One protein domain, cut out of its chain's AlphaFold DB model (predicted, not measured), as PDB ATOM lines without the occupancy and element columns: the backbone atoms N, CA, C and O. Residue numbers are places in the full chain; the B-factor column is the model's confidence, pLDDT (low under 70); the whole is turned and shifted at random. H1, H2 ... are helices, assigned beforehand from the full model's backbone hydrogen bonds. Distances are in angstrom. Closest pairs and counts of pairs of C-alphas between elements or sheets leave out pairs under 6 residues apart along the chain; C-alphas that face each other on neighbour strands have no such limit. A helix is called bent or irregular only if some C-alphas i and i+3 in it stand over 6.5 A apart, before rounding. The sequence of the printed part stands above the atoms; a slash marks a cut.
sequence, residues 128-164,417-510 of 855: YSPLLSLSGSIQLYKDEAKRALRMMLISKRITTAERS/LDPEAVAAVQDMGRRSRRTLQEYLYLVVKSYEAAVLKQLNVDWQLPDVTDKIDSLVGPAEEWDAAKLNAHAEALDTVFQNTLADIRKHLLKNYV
ATOM      1  N   TYR A 128      99.352  66.456  42.915       93.00
ATOM      2  CA  TYR A 128     100.341  66.703  43.961       93.00
ATOM      3  C   TYR A 128     100.731  65.424  44.715       93.00
ATOM      4  O   TYR A 128      99.881  64.658  45.170       93.00
ATOM      5  N   SER A 129     102.042  65.223  44.847       94.12
ATOM      6  CA  SER A 129     102.658  64.176  45.655       94.12
ATOM      7  C   SER A 129     103.470  64.833  46.773       94.12
ATOM      8  O   SER A 129     104.477  65.482  46.458       94.12
ATOM      9  N   PRO A 130     103.088  64.627  48.048       93.88
ATOM     10  CA  PRO A 130     103.819  65.156  49.194       93.88
ATOM     11  C   PRO A 130     105.273  64.689  49.246       93.88
ATOM     12  O   PRO A 130     105.607  63.628  48.709       93.88
ATOM     13  N   LEU A 131     106.117  65.444  49.956       90.88
ATOM     14  CA  LEU A 131     107.505  65.076  50.263       90.88
ATOM     15  C   LEU A 131     107.612  63.666  50.863       90.88
ATOM     16  O   LEU A 131     108.468  62.874  50.465       90.88
ATOM     17  N   LEU A 132     106.747  63.361  51.829       91.06
ATOM     18  CA  LEU A 132     106.717  62.066  52.490       91.06
ATOM     19  C   LEU A 132     105.890  61.064  51.685       91.06
ATOM     20  O   LEU A 132     104.821  61.375  51.160       91.06
ATOM     21  N   SER A 133     106.394  59.836  51.633       90.62
ATOM     22  CA  SER A 133     105.658  58.669  51.155       90.62
ATOM     23  C   SER A 133     104.445  58.392  52.045       90.62
ATOM     24  O   SER A 133     104.376  58.853  53.184       90.62
ATOM     25  N   LEU A 134     103.537  57.531  51.578       89.94
ATOM     26  CA  LEU A 134     102.364  57.118  52.353       89.94
ATOM     27  C   LEU A 134     102.717  56.607  53.760       89.94
ATOM     28  O   LEU A 134     102.012  56.910  54.720       89.94
ATOM     29  N   SER A 135     103.810  55.853  53.909       86.69
ATOM     30  CA  SER A 135     104.236  55.352  55.222       86.69
ATOM     31  C   SER A 135     104.699  56.487  56.144       86.69
ATOM     32  O   SER A 135     104.325  56.506  57.318       86.69
ATOM     33  N   GLY A 136     105.450  57.454  55.605       88.19
ATOM     34  CA  GLY A 136     105.884  58.654  56.318       88.19
ATOM     35  C   GLY A 136     104.707  59.540  56.727       88.19
ATOM     36  O   GLY A 136     104.603  59.914  57.891       88.19
ATOM     37  N   SER A 137     103.770  59.800  55.812       91.00
ATOM     38  CA  SER A 137     102.574  60.602  56.090       91.00
ATOM     39  C   SER A 137     101.660  59.956  57.134       91.00
ATOM     40  O   SER A 137     101.154  60.657  58.005       91.00
ATOM     41  N   ILE A 138     101.469  58.628  57.109       87.94
ATOM     42  CA  ILE A 138     100.675  57.922  58.136       87.94
ATOM     43  C   ILE A 138     101.319  58.050  59.516       87.94
ATOM     44  O   ILE A 138     100.609  58.192  60.513       87.94
ATOM     45  N   GLN A 139     102.647  57.962  59.592       85.12
ATOM     46  CA  GLN A 139     103.342  58.133  60.860       85.12
ATOM     47  C   GLN A 139     103.181  59.558  61.387       85.12
ATOM     48  O   GLN A 139     102.774  59.740  62.529       85.12
ATOM     49  N   LEU A 140     103.409  60.549  60.530       85.88
ATOM     50  CA  LEU A 140     103.264  61.951  60.889       85.88
ATOM     51  C   LEU A 140     101.830  62.279  61.352       85.88
ATOM     52  O   LEU A 140     101.636  62.950  62.362       85.88
ATOM     53  N   TYR A 141     100.819  61.715  60.680       87.56
ATOM     54  CA  TYR A 141      99.417  61.844  61.083       87.56
ATOM     55  C   TYR A 141      99.140  61.231  62.462       87.56
ATOM     56  O   TYR A 141      98.446  61.841  63.269       87.56
ATOM     57  N   LYS A 142      99.706  60.053  62.768       83.88
ATOM     58  CA  LYS A 142      99.596  59.415  64.096       83.88
ATOM     59  C   LYS A 142     100.196  60.273  65.205       83.88
ATOM     60  O   LYS A 142      99.614  60.361  66.287       83.88
ATOM     61  N   ASP A 143     101.357  60.859  64.937       81.69
ATOM     62  CA  ASP A 143     102.102  61.623  65.931       81.69
ATOM     63  C   ASP A 143     101.395  62.951  66.246       81.69
ATOM     64  O   ASP A 143     101.201  63.271  67.424       81.69
ATOM     65  N   GLU A 144     100.887  63.668  65.232       83.50
ATOM     66  CA  GLU A 144     100.127  64.903  65.474       83.50
ATOM     67  C   GLU A 144      98.724  64.639  66.039       83.50
ATOM     68  O   GLU A 144      98.236  65.417  66.868       83.50
ATOM     69  N   ALA A 145      98.064  63.540  65.651       83.94
ATOM     70  CA  ALA A 145      96.684  63.279  66.054       83.94
ATOM     71  C   ALA A 145      96.488  63.322  67.569       83.94
ATOM     72  O   ALA A 145      95.546  63.945  68.052       83.94
ATOM     73  N   LYS A 146      97.421  62.758  68.340       78.12
ATOM     74  CA  LYS A 146      97.358  62.778  69.809       78.12
ATOM     75  C   LYS A 146      97.301  64.197  70.372       78.12
ATOM     76  O   LYS A 146      96.534  64.470  71.297       78.12
ATOM     77  N   ARG A 147      98.101  65.109  69.815       76.62
ATOM     78  CA  ARG A 147      98.159  66.510  70.243       76.62
ATOM     79  C   ARG A 147      96.886  67.256  69.851       76.62
ATOM     80  O   ARG A 147      96.288  67.914  70.704       76.62
ATOM     81  N   ALA A 148      96.448  67.113  68.601       83.50
ATOM     82  CA  ALA A 148      95.246  67.768  68.088       83.50
ATOM     83  C   ALA A 148      93.975  67.311  68.825       83.50
ATOM     84  O   ALA A 148      93.199  68.143  69.298       83.50
ATOM     85  N   LEU A 149      93.798  65.997  69.004       83.25
ATOM     86  CA  LEU A 149      92.646  65.404  69.691       83.25
ATOM     87  C   LEU A 149      92.547  65.874  71.144       83.25
ATOM     88  O   LEU A 149      91.469  66.255  71.601       83.25
ATOM     89  N   ARG A 150      93.678  65.925  71.862       78.44
ATOM     90  CA  ARG A 150      93.725  66.446  73.234       78.44
ATOM     91  C   ARG A 150      93.256  67.900  73.304       78.44
ATOM     92  O   ARG A 150      92.506  68.251  74.209       78.44
ATOM     93  N   MET A 151      93.668  68.739  72.355       76.88
ATOM     94  CA  MET A 151      93.259  70.146  72.318       76.88
ATOM     95  C   MET A 151      91.779  70.328  71.974       76.88
ATOM     96  O   MET A 151      91.107  71.146  72.603       76.88
ATOM     97  N   MET A 152      91.248  69.538  71.039       83.38
ATOM     98  CA  MET A 152      89.814  69.533  70.726       83.38
ATOM     99  C   MET A 152      88.978  69.110  71.942       83.38
ATOM    100  O   MET A 152      87.988  69.763  72.273       83.38
ATOM    101  N   LEU A 153      89.419  68.070  72.657       80.50
ATOM    102  CA  LEU A 153      88.781  67.582  73.877       80.50
ATOM    103  C   LEU A 153      88.772  68.647  74.989       80.50
ATOM    104  O   LEU A 153      87.734  68.901  75.598       80.50
ATOM    105  N   ILE A 154      89.911  69.310  75.223       75.44
ATOM    106  CA  ILE A 154      90.026  70.413  76.190       75.44
ATOM    107  C   ILE A 154      89.092  71.571  75.813       75.44
ATOM    108  O   ILE A 154      88.381  72.094  76.672       75.44
ATOM    109  N   SER A 155      89.062  71.952  74.533       79.56
ATOM    110  CA  SER A 155      88.199  73.025  74.032       79.56
ATOM    111  C   SER A 155      86.715  72.722  74.279       79.56
ATOM    112  O   SER A 155      85.985  73.553  74.834       79.56
ATOM    113  N   LYS A 156      86.271  71.495  73.972       81.38
ATOM    114  CA  LYS A 156      84.894  71.062  74.247       81.38
ATOM    115  C   LYS A 156      84.593  71.024  75.748       81.38
ATOM    116  O   LYS A 156      83.518  71.443  76.175       81.38
ATOM    117  N   ARG A 157      85.541  70.579  76.575       75.25
ATOM    118  CA  ARG A 157      85.356  70.554  78.029       75.25
ATOM    119  C   ARG A 157      85.167  71.951  78.606       75.25
ATOM    120  O   ARG A 157      84.210  72.153  79.339       75.25
ATOM    121  N   ILE A 158      86.021  72.912  78.256       71.44
ATOM    122  CA  ILE A 158      85.918  74.294  78.759       71.44
ATOM    123  C   ILE A 158      84.599  74.946  78.337       71.44
ATOM    124  O   ILE A 158      84.009  75.697  79.106       71.44
ATOM    125  N   THR A 159      84.133  74.658  77.123       71.25
ATOM    126  CA  THR A 159      82.871  75.210  76.610       71.25
ATOM    127  C   THR A 159      81.632  74.569  77.243       71.25
ATOM    128  O   THR A 159      80.583  75.205  77.270       71.25
ATOM    129  N   THR A 160      81.748  73.345  77.775       70.25
ATOM    130  CA  THR A 160      80.626  72.579  78.356       70.25
ATOM    131  C   THR A 160      80.606  72.602  79.890       70.25
ATOM    132  O   THR A 160      79.541  72.526  80.497       70.25
ATOM    133  N   ALA A 161      81.765  72.702  80.547       59.50
ATOM    134  CA  ALA A 161      81.870  72.817  81.996       59.50
ATOM    135  C   ALA A 161      81.435  74.220  82.438       59.50
ATOM    136  O   ALA A 161      81.932  75.216  81.912       59.50
ATOM    137  N   GLU A 162      80.546  74.327  83.429       55.28
ATOM    138  CA  GLU A 162      80.242  75.613  84.060       55.28
ATOM    139  C   GLU A 162      81.515  76.205  84.686       55.28
ATOM    140  O   GLU A 162      81.910  75.877  85.800       55.28
ATOM    141  N   ARG A 163      82.167  77.087  83.925       59.03
ATOM    142  CA  ARG A 163      83.002  78.206  84.366       59.03
ATOM    143  C   ARG A 163      83.959  77.938  85.549       59.03
ATOM    144  O   ARG A 163      84.089  78.781  86.431       59.03
ATOM    145  N   SER A 164      84.695  76.824  85.552       56.62
ATOM    146  CA  SER A 164      85.776  76.601  86.528       56.62
ATOM    147  C   SER A 164      86.989  77.492  86.217       56.62
ATOM    148  O   SER A 164      87.801  77.205  85.336       56.62
ATOM    149  N   LEU A 417      84.656  82.318  83.207       62.97
ATOM    150  CA  LEU A 417      85.133  82.807  81.901       62.97
ATOM    151  C   LEU A 417      84.118  83.738  81.215       62.97
ATOM    152  O   LEU A 417      82.927  83.416  81.159       62.97
ATOM    153  N   ASP A 418      84.604  84.850  80.661       64.06
ATOM    154  CA  ASP A 418      83.847  85.731  79.762       64.06
ATOM    155  C   ASP A 418      83.521  85.010  78.428       64.06
ATOM    156  O   ASP A 418      84.350  84.229  77.939       64.06
ATOM    157  N   PRO A 419      82.339  85.240  77.815       63.34
ATOM    158  CA  PRO A 419      82.038  84.845  76.433       63.34
ATOM    159  C   PRO A 419      83.186  85.021  75.419       63.34
ATOM    160  O   PRO A 419      83.400  84.138  74.586       63.34
ATOM    161  N   GLU A 420      83.966  86.101  75.499       58.31
ATOM    162  CA  GLU A 420      85.113  86.347  74.611       58.31
ATOM    163  C   GLU A 420      86.269  85.352  74.838       58.31
ATOM    164  O   GLU A 420      86.948  84.937  73.892       58.31
ATOM    165  N   ALA A 421      86.480  84.915  76.083       62.50
ATOM    166  CA  ALA A 421      87.467  83.896  76.441       62.50
ATOM    167  C   ALA A 421      87.048  82.508  75.935       62.50
ATOM    168  O   ALA A 421      87.867  81.733  75.437       62.50
ATOM    169  N   VAL A 422      85.748  82.214  76.027       69.75
ATOM    170  CA  VAL A 422      85.144  80.986  75.495       69.75
ATOM    171  C   VAL A 422      85.306  80.929  73.973       69.75
ATOM    172  O   VAL A 422      85.716  79.895  73.447       69.75
ATOM    173  N   ALA A 423      85.078  82.042  73.267       67.81
ATOM    174  CA  ALA A 423      85.277  82.131  71.819       67.81
ATOM    175  C   ALA A 423      86.737  81.863  71.403       67.81
ATOM    176  O   ALA A 423      86.984  81.149  70.428       67.81
ATOM    177  N   ALA A 424      87.713  82.364  72.170       65.50
ATOM    178  CA  ALA A 424      89.132  82.096  71.927       65.50
ATOM    179  C   ALA A 424      89.494  80.609  72.110       65.50
ATOM    180  O   ALA A 424      90.228  80.042  71.302       65.50
ATOM    181  N   VAL A 425      88.943  79.946  73.132       69.94
ATOM    182  CA  VAL A 425      89.142  78.504  73.358       69.94
ATOM    183  C   VAL A 425      88.468  77.658  72.271       69.94
ATOM    184  O   VAL A 425      89.019  76.636  71.851       69.94
ATOM    185  N   GLN A 426      87.303  78.076  71.771       75.62
ATOM    186  CA  GLN A 426      86.665  77.443  70.610       75.62
ATOM    187  C   GLN A 426      87.529  77.570  69.352       75.62
ATOM    188  O   GLN A 426      87.658  76.603  68.599       75.62
ATOM    189  N   ASP A 427      88.171  78.724  69.146       72.44
ATOM    190  CA  ASP A 427      89.070  78.936  68.009       72.44
ATOM    191  C   ASP A 427      90.251  77.967  68.006       72.44
ATOM    192  O   ASP A 427      90.605  77.407  66.971       72.44
ATOM    193  N   MET A 428      90.810  77.675  69.179       71.94
ATOM    194  CA  MET A 428      91.855  76.661  69.306       71.94
ATOM    195  C   MET A 428      91.371  75.265  68.929       71.94
ATOM    196  O   MET A 428      92.073  74.552  68.217       71.94
ATOM    197  N   GLY A 429      90.175  74.879  69.387       79.19
ATOM    198  CA  GLY A 429      89.569  73.600  69.018       79.19
ATOM    199  C   GLY A 429      89.412  73.478  67.501       79.19
ATOM    200  O   GLY A 429      89.793  72.461  66.920       79.19
ATOM    201  N   ARG A 430      88.952  74.553  66.844       79.44
ATOM    202  CA  ARG A 430      88.860  74.633  65.376       79.44
ATOM    203  C   ARG A 430      90.228  74.534  64.696       79.44
ATOM    204  O   ARG A 430      90.373  73.779  63.738       79.44
ATOM    205  N   ARG A 431      91.251  75.236  65.194       77.06
ATOM    206  CA  ARG A 431      92.622  75.162  64.653       77.06
ATOM    207  C   ARG A 431      93.217  73.766  64.781       77.06
ATOM    208  O   ARG A 431      93.775  73.269  63.813       77.06
ATOM    209  N   SER A 432      93.053  73.111  65.928       82.88
ATOM    210  CA  SER A 432      93.512  71.732  66.120       82.88
ATOM    211  C   SER A 432      92.801  70.753  65.185       82.88
ATOM    212  O   SER A 432      93.462  69.887  64.613       82.88
ATOM    213  N   ARG A 433      91.492  70.927  64.947       86.69
ATOM    214  CA  ARG A 433      90.776  70.169  63.908       86.69
ATOM    215  C   ARG A 433      91.372  70.420  62.519       86.69
ATOM    216  O   ARG A 433      91.592  69.459  61.790       86.69
ATOM    217  N   ARG A 434      91.681  71.672  62.165       84.19
ATOM    218  CA  ARG A 434      92.304  72.009  60.872       84.19
ATOM    219  C   ARG A 434      93.666  71.351  60.698       84.19
ATOM    220  O   ARG A 434      93.920  70.766  59.653       84.19
ATOM    221  N   THR A 435      94.518  71.413  61.717       83.56
ATOM    222  CA  THR A 435      95.811  70.725  61.704       83.56
ATOM    223  C   THR A 435      95.608  69.232  61.449       83.56
ATOM    224  O   THR A 435      96.235  68.668  60.560       83.56
ATOM    225  N   LEU A 436      94.662  68.592  62.143       87.00
ATOM    226  CA  LEU A 436      94.351  67.180  61.918       87.00
ATOM    227  C   LEU A 436      93.882  66.895  60.476       87.00
ATOM    228  O   LEU A 436      94.325  65.920  59.872       87.00
ATOM    229  N   GLN A 437      93.035  67.760  59.907       89.00
ATOM    230  CA  GLN A 437      92.589  67.670  58.510       89.00
ATOM    231  C   GLN A 437      93.751  67.813  57.512       89.00
ATOM    232  O   GLN A 437      93.772  67.107  56.510       89.00
ATOM    233  N   GLU A 438      94.725  68.684  57.780       89.88
ATOM    234  CA  GLU A 438      95.919  68.870  56.944       89.88
ATOM    235  C   GLU A 438      96.791  67.608  56.903       89.88
ATOM    236  O   GLU A 438      97.174  67.139  55.831       89.88
ATOM    237  N   TYR A 439      97.040  66.980  58.052       90.31
ATOM    238  CA  TYR A 439      97.784  65.719  58.082       90.31
ATOM    239  C   TYR A 439      97.002  64.563  57.447       90.31
ATOM    240  O   TYR A 439      97.595  63.750  56.732       90.31
ATOM    241  N   LEU A 440      95.677  64.507  57.627       90.38
ATOM    242  CA  LEU A 440      94.830  63.568  56.885       90.38
ATOM    243  C   LEU A 440      94.935  63.815  55.375       90.38
ATOM    244  O   LEU A 440      95.054  62.865  54.603       90.38
ATOM    245  N   TYR A 441      94.958  65.077  54.949       92.38
ATOM    246  CA  TYR A 441      95.143  65.458  53.556       92.38
ATOM    247  C   TYR A 441      96.479  64.955  52.996       92.38
ATOM    248  O   TYR A 441      96.493  64.352  51.921       92.38
ATOM    249  N   LEU A 442      97.584  65.083  53.736       93.00
ATOM    250  CA  LEU A 442      98.877  64.523  53.325       93.00
ATOM    251  C   LEU A 442      98.823  62.992  53.181       93.00
ATOM    252  O   LEU A 442      99.410  62.435  52.248       93.00
ATOM    253  N   VAL A 443      98.091  62.292  54.053       92.81
ATOM    254  CA  VAL A 443      97.860  60.842  53.925       92.81
ATOM    255  C   VAL A 443      97.036  60.518  52.676       92.81
ATOM    256  O   VAL A 443      97.400  59.620  51.919       92.81
ATOM    257  N   VAL A 444      95.956  61.259  52.420       92.44
ATOM    258  CA  VAL A 444      95.118  61.086  51.225       92.44
ATOM    259  C   VAL A 444      95.939  61.319  49.957       92.44
ATOM    260  O   VAL A 444      95.930  60.475  49.066       92.44
ATOM    261  N   LYS A 445      96.721  62.401  49.877       93.94
ATOM    262  CA  LYS A 445      97.528  62.718  48.689       93.94
ATOM    263  C   LYS A 445      98.689  61.766  48.473       93.94
ATOM    264  O   LYS A 445      98.931  61.356  47.341       93.94
ATOM    265  N   SER A 446      99.373  61.349  49.533       93.75
ATOM    266  CA  SER A 446     100.407  60.316  49.418       93.75
ATOM    267  C   SER A 446      99.816  58.961  49.004       93.75
ATOM    268  O   SER A 446     100.440  58.250  48.218       93.75
ATOM    269  N   TYR A 447      98.591  58.622  49.433       93.75
ATOM    270  CA  TYR A 447      97.852  57.462  48.921       93.75
ATOM    271  C   TYR A 447      97.531  57.623  47.432       93.75
ATOM    272  O   TYR A 447      97.882  56.756  46.630       93.75
ATOM    273  N   GLU A 448      96.912  58.741  47.046       93.00
ATOM    274  CA  GLU A 448      96.540  59.042  45.661       93.00
ATOM    275  C   GLU A 448      97.757  59.023  44.733       93.00
ATOM    276  O   GLU A 448      97.674  58.453  43.652       93.00
ATOM    277  N   ALA A 449      98.905  59.552  45.156       92.75
ATOM    278  CA  ALA A 449     100.147  59.516  44.388       92.75
ATOM    279  C   ALA A 449     100.795  58.119  44.356       92.75
ATOM    280  O   ALA A 449     101.410  57.740  43.355       92.75
ATOM    281  N   ALA A 450     100.662  57.327  45.427       90.56
ATOM    282  CA  ALA A 450     101.205  55.971  45.505       90.56
ATOM    283  C   ALA A 450     100.424  54.986  44.628       90.56
ATOM    284  O   ALA A 450     101.024  54.160  43.932       90.56
ATOM    285  N   VAL A 451      99.092  55.079  44.631       91.12
ATOM    286  CA  VAL A 451      98.253  54.138  43.892       91.12
ATOM    287  C   VAL A 451      97.656  54.732  42.622       91.12
ATOM    288  O   VAL A 451      97.432  53.970  41.703       91.12
ATOM    289  N   LEU A 452      97.425  56.035  42.480       93.00
ATOM    290  CA  LEU A 452      96.675  56.666  41.368       93.00
ATOM    291  C   LEU A 452      95.173  56.336  41.371       93.00
ATOM    292  O   LEU A 452      94.572  56.026  40.341       93.00
ATOM    293  N   LYS A 453      94.564  56.350  42.562       89.88
ATOM    294  CA  LYS A 453      93.112  56.273  42.780       89.88
ATOM    295  C   LYS A 453      92.730  57.238  43.885       89.88
ATOM    296  O   LYS A 453      93.438  57.298  44.884       89.88
ATOM    297  N   GLN A 454      91.602  57.914  43.697       88.31
ATOM    298  CA  GLN A 454      91.019  58.796  44.699       88.31
ATOM    299  C   GLN A 454      90.665  58.026  45.969       88.31
ATOM    300  O   GLN A 454      90.229  56.868  45.904       88.31
ATOM    301  N   LEU A 455      90.851  58.685  47.107       87.94
ATOM    302  CA  LEU A 455      90.466  58.178  48.416       87.94
ATOM    303  C   LEU A 455      89.450  59.133  49.028       87.94
ATOM    304  O   LEU A 455      89.796  60.231  49.455       87.94
ATOM    305  N   ASN A 456      88.195  58.699  49.070       83.81
ATOM    306  CA  ASN A 456      87.131  59.483  49.676       83.81
ATOM    307  C   ASN A 456      87.201  59.314  51.192       83.81
ATOM    308  O   ASN A 456      87.102  58.193  51.697       83.81
ATOM    309  N   VAL A 457      87.370  60.427  51.897       84.06
ATOM    310  CA  VAL A 457      87.356  60.498  53.358       84.06
ATOM    311  C   VAL A 457      86.338  61.539  53.796       84.06
ATOM    312  O   VAL A 457      86.071  62.495  53.067       84.06
ATOM    313  N   ASP A 458      85.780  61.359  54.988       82.31
ATOM    314  CA  ASP A 458      84.974  62.400  55.610       82.31
ATOM    315  C   ASP A 458      85.897  63.429  56.273       82.31
ATOM    316  O   ASP A 458      86.515  63.175  57.310       82.31
ATOM    317  N   TRP A 459      86.005  64.599  55.648       82.56
ATOM    318  CA  TRP A 459      86.845  65.691  56.130       82.56
ATOM    319  C   TRP A 459      86.315  66.337  57.410       82.56
ATOM    320  O   TRP A 459      87.085  66.997  58.108       82.56
ATOM    321  N   GLN A 460      85.033  66.165  57.749       76.62
ATOM    322  CA  GLN A 460      84.449  66.755  58.954       76.62
ATOM    323  C   GLN A 460      84.823  65.994  60.228       76.62
ATOM    324  O   GLN A 460      84.718  66.559  61.319       76.62
ATOM    325  N   LEU A 461      85.321  64.761  60.085       81.31
ATOM    326  CA  LEU A 461      85.688  63.869  61.187       81.31
ATOM    327  C   LEU A 461      84.538  63.685  62.208       81.31
ATOM    328  O   LEU A 461      84.782  63.824  63.412       81.31
ATOM    329  N   PRO A 462      83.298  63.375  61.769       81.75
ATOM    330  CA  PRO A 462      82.123  63.340  62.643       81.75
ATOM    331  C   PRO A 462      82.274  62.342  63.796       81.75
ATOM    332  O   PRO A 462      81.965  62.668  64.938       81.75
ATOM    333  N   ASP A 463      82.877  61.176  63.548       82.44
ATOM    334  CA  ASP A 463      83.130  60.181  64.596       82.44
ATOM    335  C   ASP A 463      84.032  60.728  65.714       82.44
ATOM    336  O   ASP A 463      83.886  60.367  66.884       82.44
ATOM    337  N   VAL A 464      84.983  61.606  65.370       84.00
ATOM    338  CA  VAL A 464      85.865  62.250  66.351       84.00
ATOM    339  C   VAL A 464      85.062  63.238  67.184       84.00
ATOM    340  O   VAL A 464      85.177  63.227  68.409       84.00
ATOM    341  N   THR A 465      84.244  64.079  66.547       81.75
ATOM    342  CA  THR A 465      83.416  65.058  67.259       81.75
ATOM    343  C   THR A 465      82.368  64.386  68.139       81.75
ATOM    344  O   THR A 465      82.252  64.743  69.309       81.75
ATOM    345  N   ASP A 466      81.699  63.346  67.643       85.88
ATOM    346  CA  ASP A 466      80.702  62.576  68.389       85.88
ATOM    347  C   ASP A 466      81.343  61.864  69.579       85.88
ATOM    348  O   ASP A 466      80.796  61.837  70.688       85.88
ATOM    349  N   LYS A 467      82.552  61.321  69.385       86.19
ATOM    350  CA  LYS A 467      83.290  60.700  70.479       86.19
ATOM    351  C   LYS A 467      83.696  61.728  71.525       86.19
ATOM    352  O   LYS A 467      83.496  61.454  72.706       86.19
ATOM    353  N   ILE A 468      84.220  62.887  71.128       85.12
ATOM    354  CA  ILE A 468      84.531  63.986  72.055       85.12
ATOM    355  C   ILE A 468      83.283  64.370  72.857       85.12
ATOM    356  O   ILE A 468      83.351  64.436  74.084       85.12
ATOM    357  N   ASP A 469      82.139  64.532  72.197       83.69
ATOM    358  CA  ASP A 469      80.878  64.895  72.845       83.69
ATOM    359  C   ASP A 469      80.419  63.825  73.846       83.69
ATOM    360  O   ASP A 469      80.009  64.155  74.962       83.69
ATOM    361  N   SER A 470      80.592  62.542  73.508       84.56
ATOM    362  CA  SER A 470      80.310  61.423  74.420       84.56
ATOM    363  C   SER A 470      81.232  61.380  75.646       84.56
ATOM    364  O   SER A 470      80.814  60.921  76.708       84.56
ATOM    365  N   LEU A 471      82.486  61.833  75.511       82.62
ATOM    366  CA  LEU A 471      83.486  61.800  76.582       82.62
ATOM    367  C   LEU A 471      83.374  63.005  77.520       82.62
ATOM    368  O   LEU A 471      83.717  62.883  78.693       82.62
ATOM    369  N   VAL A 472      82.921  64.160  77.022       76.25
ATOM    370  CA  VAL A 472      82.868  65.392  77.821       76.25
ATOM    371  C   VAL A 472      81.797  65.335  78.904       76.25
ATOM    372  O   VAL A 472      82.116  65.738  80.020       76.25
ATOM    373  N   GLY A 473      80.608  64.785  78.612       64.00
ATOM    374  CA  GLY A 473      79.527  64.509  79.575       64.00
ATOM    375  C   GLY A 473      79.099  65.682  80.493       64.00
ATOM    376  O   GLY A 473      79.773  66.707  80.606       64.00
ATOM    377  N   PRO A 474      77.955  65.597  81.190       56.25
ATOM    378  CA  PRO A 474      77.608  66.601  82.188       56.25
ATOM    379  C   PRO A 474      78.347  66.339  83.518       56.25
ATOM    380  O   PRO A 474      78.174  65.301  84.147       56.25
ATOM    381  N   ALA A 475      79.113  67.339  83.966       52.75
ATOM    382  CA  ALA A 475      79.433  67.613  85.377       52.75
ATOM    383  C   ALA A 475      80.347  66.655  86.190       52.75
ATOM    384  O   ALA A 475      80.303  66.708  87.416       52.75
ATOM    385  N   GLU A 476      81.239  65.860  85.586       55.44
ATOM    386  CA  GLU A 476      82.348  65.243  86.349       55.44
ATOM    387  C   GLU A 476      83.598  66.142  86.382       55.44
ATOM    388  O   GLU A 476      83.941  66.763  85.374       55.44
ATOM    389  N   GLU A 477      84.300  66.213  87.520       59.56
ATOM    390  CA  GLU A 477      85.632  66.837  87.608       59.56
ATOM    391  C   GLU A 477      86.656  66.023  86.801       59.56
ATOM    392  O   GLU A 477      86.689  64.784  86.858       59.56
ATOM    393  N   TRP A 478      87.481  66.730  86.023       65.25
ATOM    394  CA  TRP A 478      88.557  66.149  85.225       65.25
ATOM    395  C   TRP A 478      89.891  66.404  85.918       65.25
ATOM    396  O   TRP A 478      90.291  67.549  86.100       65.25
ATOM    397  N   ASP A 479      90.615  65.340  86.250       64.44
ATOM    398  CA  ASP A 479      92.031  65.438  86.590       64.44
ATOM    399  C   ASP A 479      92.909  65.137  85.359       64.44
ATOM    400  O   ASP A 479      92.435  64.762  84.279       64.44
ATOM    401  N   ALA A 480      94.225  65.312  85.506       62.59
ATOM    402  CA  ALA A 480      95.175  65.036  84.429       62.59
ATOM    403  C   ALA A 480      95.156  63.562  83.971       62.59
ATOM    404  O   ALA A 480      95.464  63.282  82.811       62.59
ATOM    405  N   ALA A 481      94.789  62.624  84.852       70.44
ATOM    406  CA  ALA A 481      94.734  61.201  84.538       70.44
ATOM    407  C   ALA A 481      93.518  60.868  83.660       70.44
ATOM    408  O   ALA A 481      93.675  60.211  82.630       70.44
ATOM    409  N   LYS A 482      92.333  61.393  83.997       74.06
ATOM    410  CA  LYS A 482      91.121  61.288  83.171       74.06
ATOM    411  C   LYS A 482      91.309  61.947  81.810       74.06
ATOM    412  O   LYS A 482      90.936  61.356  80.804       74.06
ATOM    413  N   LEU A 483      91.936  63.126  81.751       70.38
ATOM    414  CA  LEU A 483      92.228  63.793  80.476       70.38
ATOM    415  C   LEU A 483      93.082  62.912  79.551       70.38
ATOM    416  O   LEU A 483      92.783  62.799  78.363       70.38
ATOM    417  N   ASN A 484      94.123  62.273  80.090       70.50
ATOM    418  CA  ASN A 484      94.963  61.360  79.317       70.50
ATOM    419  C   ASN A 484      94.188  60.100  78.889       70.50
ATOM    420  O   ASN A 484      94.272  59.717  77.728       70.50
ATOM    421  N   ALA A 485      93.372  59.515  79.771       79.44
ATOM    422  CA  ALA A 485      92.538  58.354  79.440       79.44
ATOM    423  C   ALA A 485      91.493  58.666  78.348       79.44
ATOM    424  O   ALA A 485      91.254  57.862  77.449       79.44
ATOM    425  N   HIS A 486      90.888  59.856  78.380       80.69
ATOM    426  CA  HIS A 486      89.976  60.313  77.332       80.69
ATOM    427  C   HIS A 486      90.705  60.585  76.010       80.69
ATOM    428  O   HIS A 486      90.178  60.243  74.952       80.69
ATOM    429  N   ALA A 487      91.921  61.137  76.052       74.38
ATOM    430  CA  ALA A 487      92.755  61.284  74.862       74.38
ATOM    431  C   ALA A 487      93.126  59.918  74.245       74.38
ATOM    432  O   ALA A 487      93.073  59.771  73.027       74.38
ATOM    433  N   GLU A 488      93.418  58.900  75.060       79.31
ATOM    434  CA  GLU A 488      93.630  57.522  74.588       79.31
ATOM    435  C   GLU A 488      92.358  56.909  73.980       79.31
ATOM    436  O   GLU A 488      92.422  56.239  72.950       79.31
ATOM    437  N   ALA A 489      91.176  57.179  74.543       83.38
ATOM    438  CA  ALA A 489      89.913  56.708  73.969       83.38
ATOM    439  C   ALA A 489      89.630  57.301  72.573       83.38
ATOM    440  O   ALA A 489      88.994  56.640  71.745       83.38
ATOM    441  N   LEU A 490      90.106  58.521  72.295       81.62
ATOM    442  CA  LEU A 490      90.007  59.151  70.972       81.62
ATOM    443  C   LEU A 490      90.927  58.494  69.930       81.62
ATOM    444  O   LEU A 490      90.571  58.468  68.752       81.62
ATOM    445  N   ASP A 491      92.046  57.888  70.344       76.88
ATOM    446  CA  ASP A 491      92.935  57.139  69.440       76.88
ATOM    447  C   ASP A 491      92.189  55.982  68.753       76.88
ATOM    448  O   ASP A 491      92.428  55.685  67.587       76.88
ATOM    449  N   THR A 492      91.195  55.380  69.418       78.94
ATOM    450  CA  THR A 492      90.397  54.285  68.830       78.94
ATOM    451  C   THR A 492      89.626  54.734  67.583       78.94
ATOM    452  O   THR A 492      89.588  54.011  66.589       78.94
ATOM    453  N   VAL A 493      89.044  55.939  67.604       75.94
ATOM    454  CA  VAL A 493      88.326  56.503  66.445       75.94
ATOM    455  C   VAL A 493      89.296  56.762  65.298       75.94
ATOM    456  O   VAL A 493      89.025  56.428  64.147       75.94
ATOM    457  N   PHE A 494      90.474  57.278  65.626       76.81
ATOM    458  CA  PHE A 494      91.530  57.528  64.659       76.81
ATOM    459  C   PHE A 494      92.052  56.233  64.001       76.81
ATOM    460  O   PHE A 494      92.274  56.190  62.786       76.81
ATOM    461  N   GLN A 495      92.192  55.138  64.761       78.94
ATOM    462  CA  GLN A 495      92.576  53.839  64.197       78.94
ATOM    463  C   GLN A 495      91.541  53.296  63.196       78.94
ATOM    464  O   GLN A 495      91.937  52.609  62.252       78.94
ATOM    465  N   ASN A 496      90.250  53.623  63.339       80.56
ATOM    466  CA  ASN A 496      89.221  53.220  62.372       80.56
ATOM    467  C   ASN A 496      89.429  53.900  61.014       80.56
ATOM    468  O   ASN A 496      89.431  53.222  59.987       80.56
ATOM    469  N   THR A 497      89.721  55.206  61.002       77.50
ATOM    470  CA  THR A 497      90.057  55.932  59.765       77.50
ATOM    471  C   THR A 497      91.257  55.290  59.065       77.50
ATOM    472  O   THR A 497      91.227  55.029  57.864       77.50
ATOM    473  N   LEU A 498      92.311  54.948  59.815       82.62
ATOM    474  CA  LEU A 498      93.464  54.240  59.251       82.62
ATOM    475  C   LEU A 498      93.125  52.823  58.763       82.62
ATOM    476  O   LEU A 498      93.712  52.358  57.780       82.62
ATOM    477  N   ALA A 499      92.196  52.128  59.421       85.06
ATOM    478  CA  ALA A 499      91.727  50.814  58.991       85.06
ATOM    479  C   ALA A 499      91.013  50.887  57.632       85.06
ATOM    480  O   ALA A 499      91.254  50.033  56.771       85.06
ATOM    481  N   ASP A 500      90.225  51.935  57.389       83.88
ATOM    482  CA  ASP A 500      89.585  52.169  56.093       83.88
ATOM    483  C   ASP A 500      90.604  52.467  54.996       83.88
ATOM    484  O   ASP A 500      90.542  51.872  53.913       83.88
ATOM    485  N   ILE A 501      91.603  53.307  55.277       85.06
ATOM    486  CA  ILE A 501      92.710  53.568  54.343       85.06
ATOM    487  C   ILE A 501      93.442  52.259  54.018       85.06
ATOM    488  O   ILE A 501      93.705  51.955  52.851       85.06
ATOM    489  N   ARG A 502      93.708  51.420  55.027       87.50
ATOM    490  CA  ARG A 502      94.339  50.104  54.847       87.50
ATOM    491  C   ARG A 502      93.495  49.175  53.972       87.50
ATOM    492  O   ARG A 502      94.048  48.497  53.107       87.50
ATOM    493  N   LYS A 503      92.174  49.145  54.156       89.38
ATOM    494  CA  LYS A 503      91.250  48.351  53.329       89.38
ATOM    495  C   LYS A 503      91.291  48.792  51.863       89.38
ATOM    496  O   LYS A 503      91.381  47.949  50.970       89.38
ATOM    497  N   HIS A 504      91.292  50.101  51.611       89.31
ATOM    498  CA  HIS A 504      91.432  50.650  50.261       89.31
ATOM    499  C   HIS A 504      92.806  50.349  49.657       89.31
ATOM    500  O   HIS A 504      92.900  50.061  48.463       89.31
ATOM    501  N   LEU A 505      93.876  50.389  50.457       87.81
ATOM    502  CA  LEU A 505      95.218  50.023  50.009       87.81
ATOM    503  C   LEU A 505      95.272  48.556  49.586       87.81
ATOM    504  O   LEU A 505      95.701  48.283  48.475       87.81
ATOM    505  N   LEU A 506      94.755  47.629  50.399       87.69
ATOM    506  CA  LEU A 506      94.727  46.198  50.066       87.69
ATOM    507  C   LEU A 506      93.995  45.907  48.748       87.69
ATOM    508  O   LEU A 506      94.419  45.034  47.997       87.69
ATOM    509  N   LYS A 507      92.930  46.656  48.439       89.69
ATOM    510  CA  LYS A 507      92.183  46.523  47.178       89.69
ATOM    511  C   LYS A 507      92.947  47.061  45.962       89.69
ATOM    512  O   LYS A 507      92.785  46.549  44.861       89.69
ATOM    513  N   ASN A 508      93.720  48.130  46.145       89.25
ATOM    514  CA  ASN A 508      94.347  48.882  45.057       89.25
ATOM    515  C   ASN A 508      95.855  48.645  44.920       89.25
ATOM    516  O   ASN A 508      96.470  49.212  44.016       89.25
ATOM    517  N   TYR A 509      96.440  47.852  45.814       87.12
ATOM    518  CA  TYR A 509      97.865  47.585  45.856       87.12
ATOM    519  C   TYR A 509      98.315  46.834  44.604       87.12
ATOM    520  O   TYR A 509      97.739  45.817  44.220       87.12
ATOM    521  N   VAL A 510      99.384  47.333  43.991       87.94
ATOM    522  CA  VAL A 510     100.093  46.665  42.903       87.94
ATOM    523  C   VAL A 510     101.482  46.357  43.427       87.94
ATOM    524  O   VAL A 510     102.194  47.261  43.860       87.94
TER     525      VAL A 510
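This is residues 128 to 164 and 417 to 510 of the 855 residues of an uncharacterized protein of Nocardiopsis dassonvillei (UniProt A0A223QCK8). A rod-shaped bundle of four helices has three long ones, H1, H2 and H4, along its length; H1 lies between H2 and H4, with H2 close along it and H4 crossing it at a slant. Short H3 packs beside H4 and the last part of H1. The bundle is up and down, each helix running against the one before it in the chain. The printed part has 131 residues, is all helix in the order H1, H2, H3, H4 with no named strand, and is only just compact, close to loose: the radius of gyration of the C-alphas is 16.6 A and the spans are 54 by 26 by 20 A.

H1, residues 134 to 160, begins at C-alpha 134 (102.364, 57.118, 52.353) and is 37.3 A long, with a kink of 33 degrees near residue 144. It is neither bent nor irregular, but only just: C-alphas 143 and 146 are 6.2 A apart. H2, residues 419 to 451, is 47.6 A long. H3, residues 462 to 472, is 15.3 A long. H4, residues 480 to 508, is 42.6 A long and ends at C-alpha 508 (94.347, 48.882, 45.057).

H1 and H2 touch at a shallow tilt of 18 degrees, opposite ways; their closest C-alphas, Met 152 and Gly 429, are 4.4 A apart. With residues 152 to 160 alone, H1 touches H3 at a steep tilt of 43 degrees; the closest C-alphas, Arg 157 and Val 472, are 5.7 A apart. With residues 145 to 153 alone, H1 touches H4 at a steep tilt of 39 degrees, closest at C-alphas Arg 150 and Ala 487, 5.5 A. H3 and H4 form a helical hairpin, closest at C-alphas Val 464 and Val 493, 6.3 A. H2 and H4 only just touch, with 3 pairs of C-alphas within 8 A, the closest Val 451 and Asn 508 at 6.7 A. H2 and H3 are apart. Every O i to N i+4 pair is within hydrogen-bond range in H2 and H3, against 21 of 23 in H1 and 23 of 25 in H4.

The C-alphas farthest apart, Asp 418 and Val 510, are 56.1 A apart. Residues 165 to 416 are not printed; C-alphas 164 and 417 are 7.8 A apart across the cut. Of the links printed whole, H2 to H3 and H3 to H4 are short. Mean pLDDT of the printed part is 80.3; residues 161 to 164, 417 to 425 and 473 to 480 are under 70.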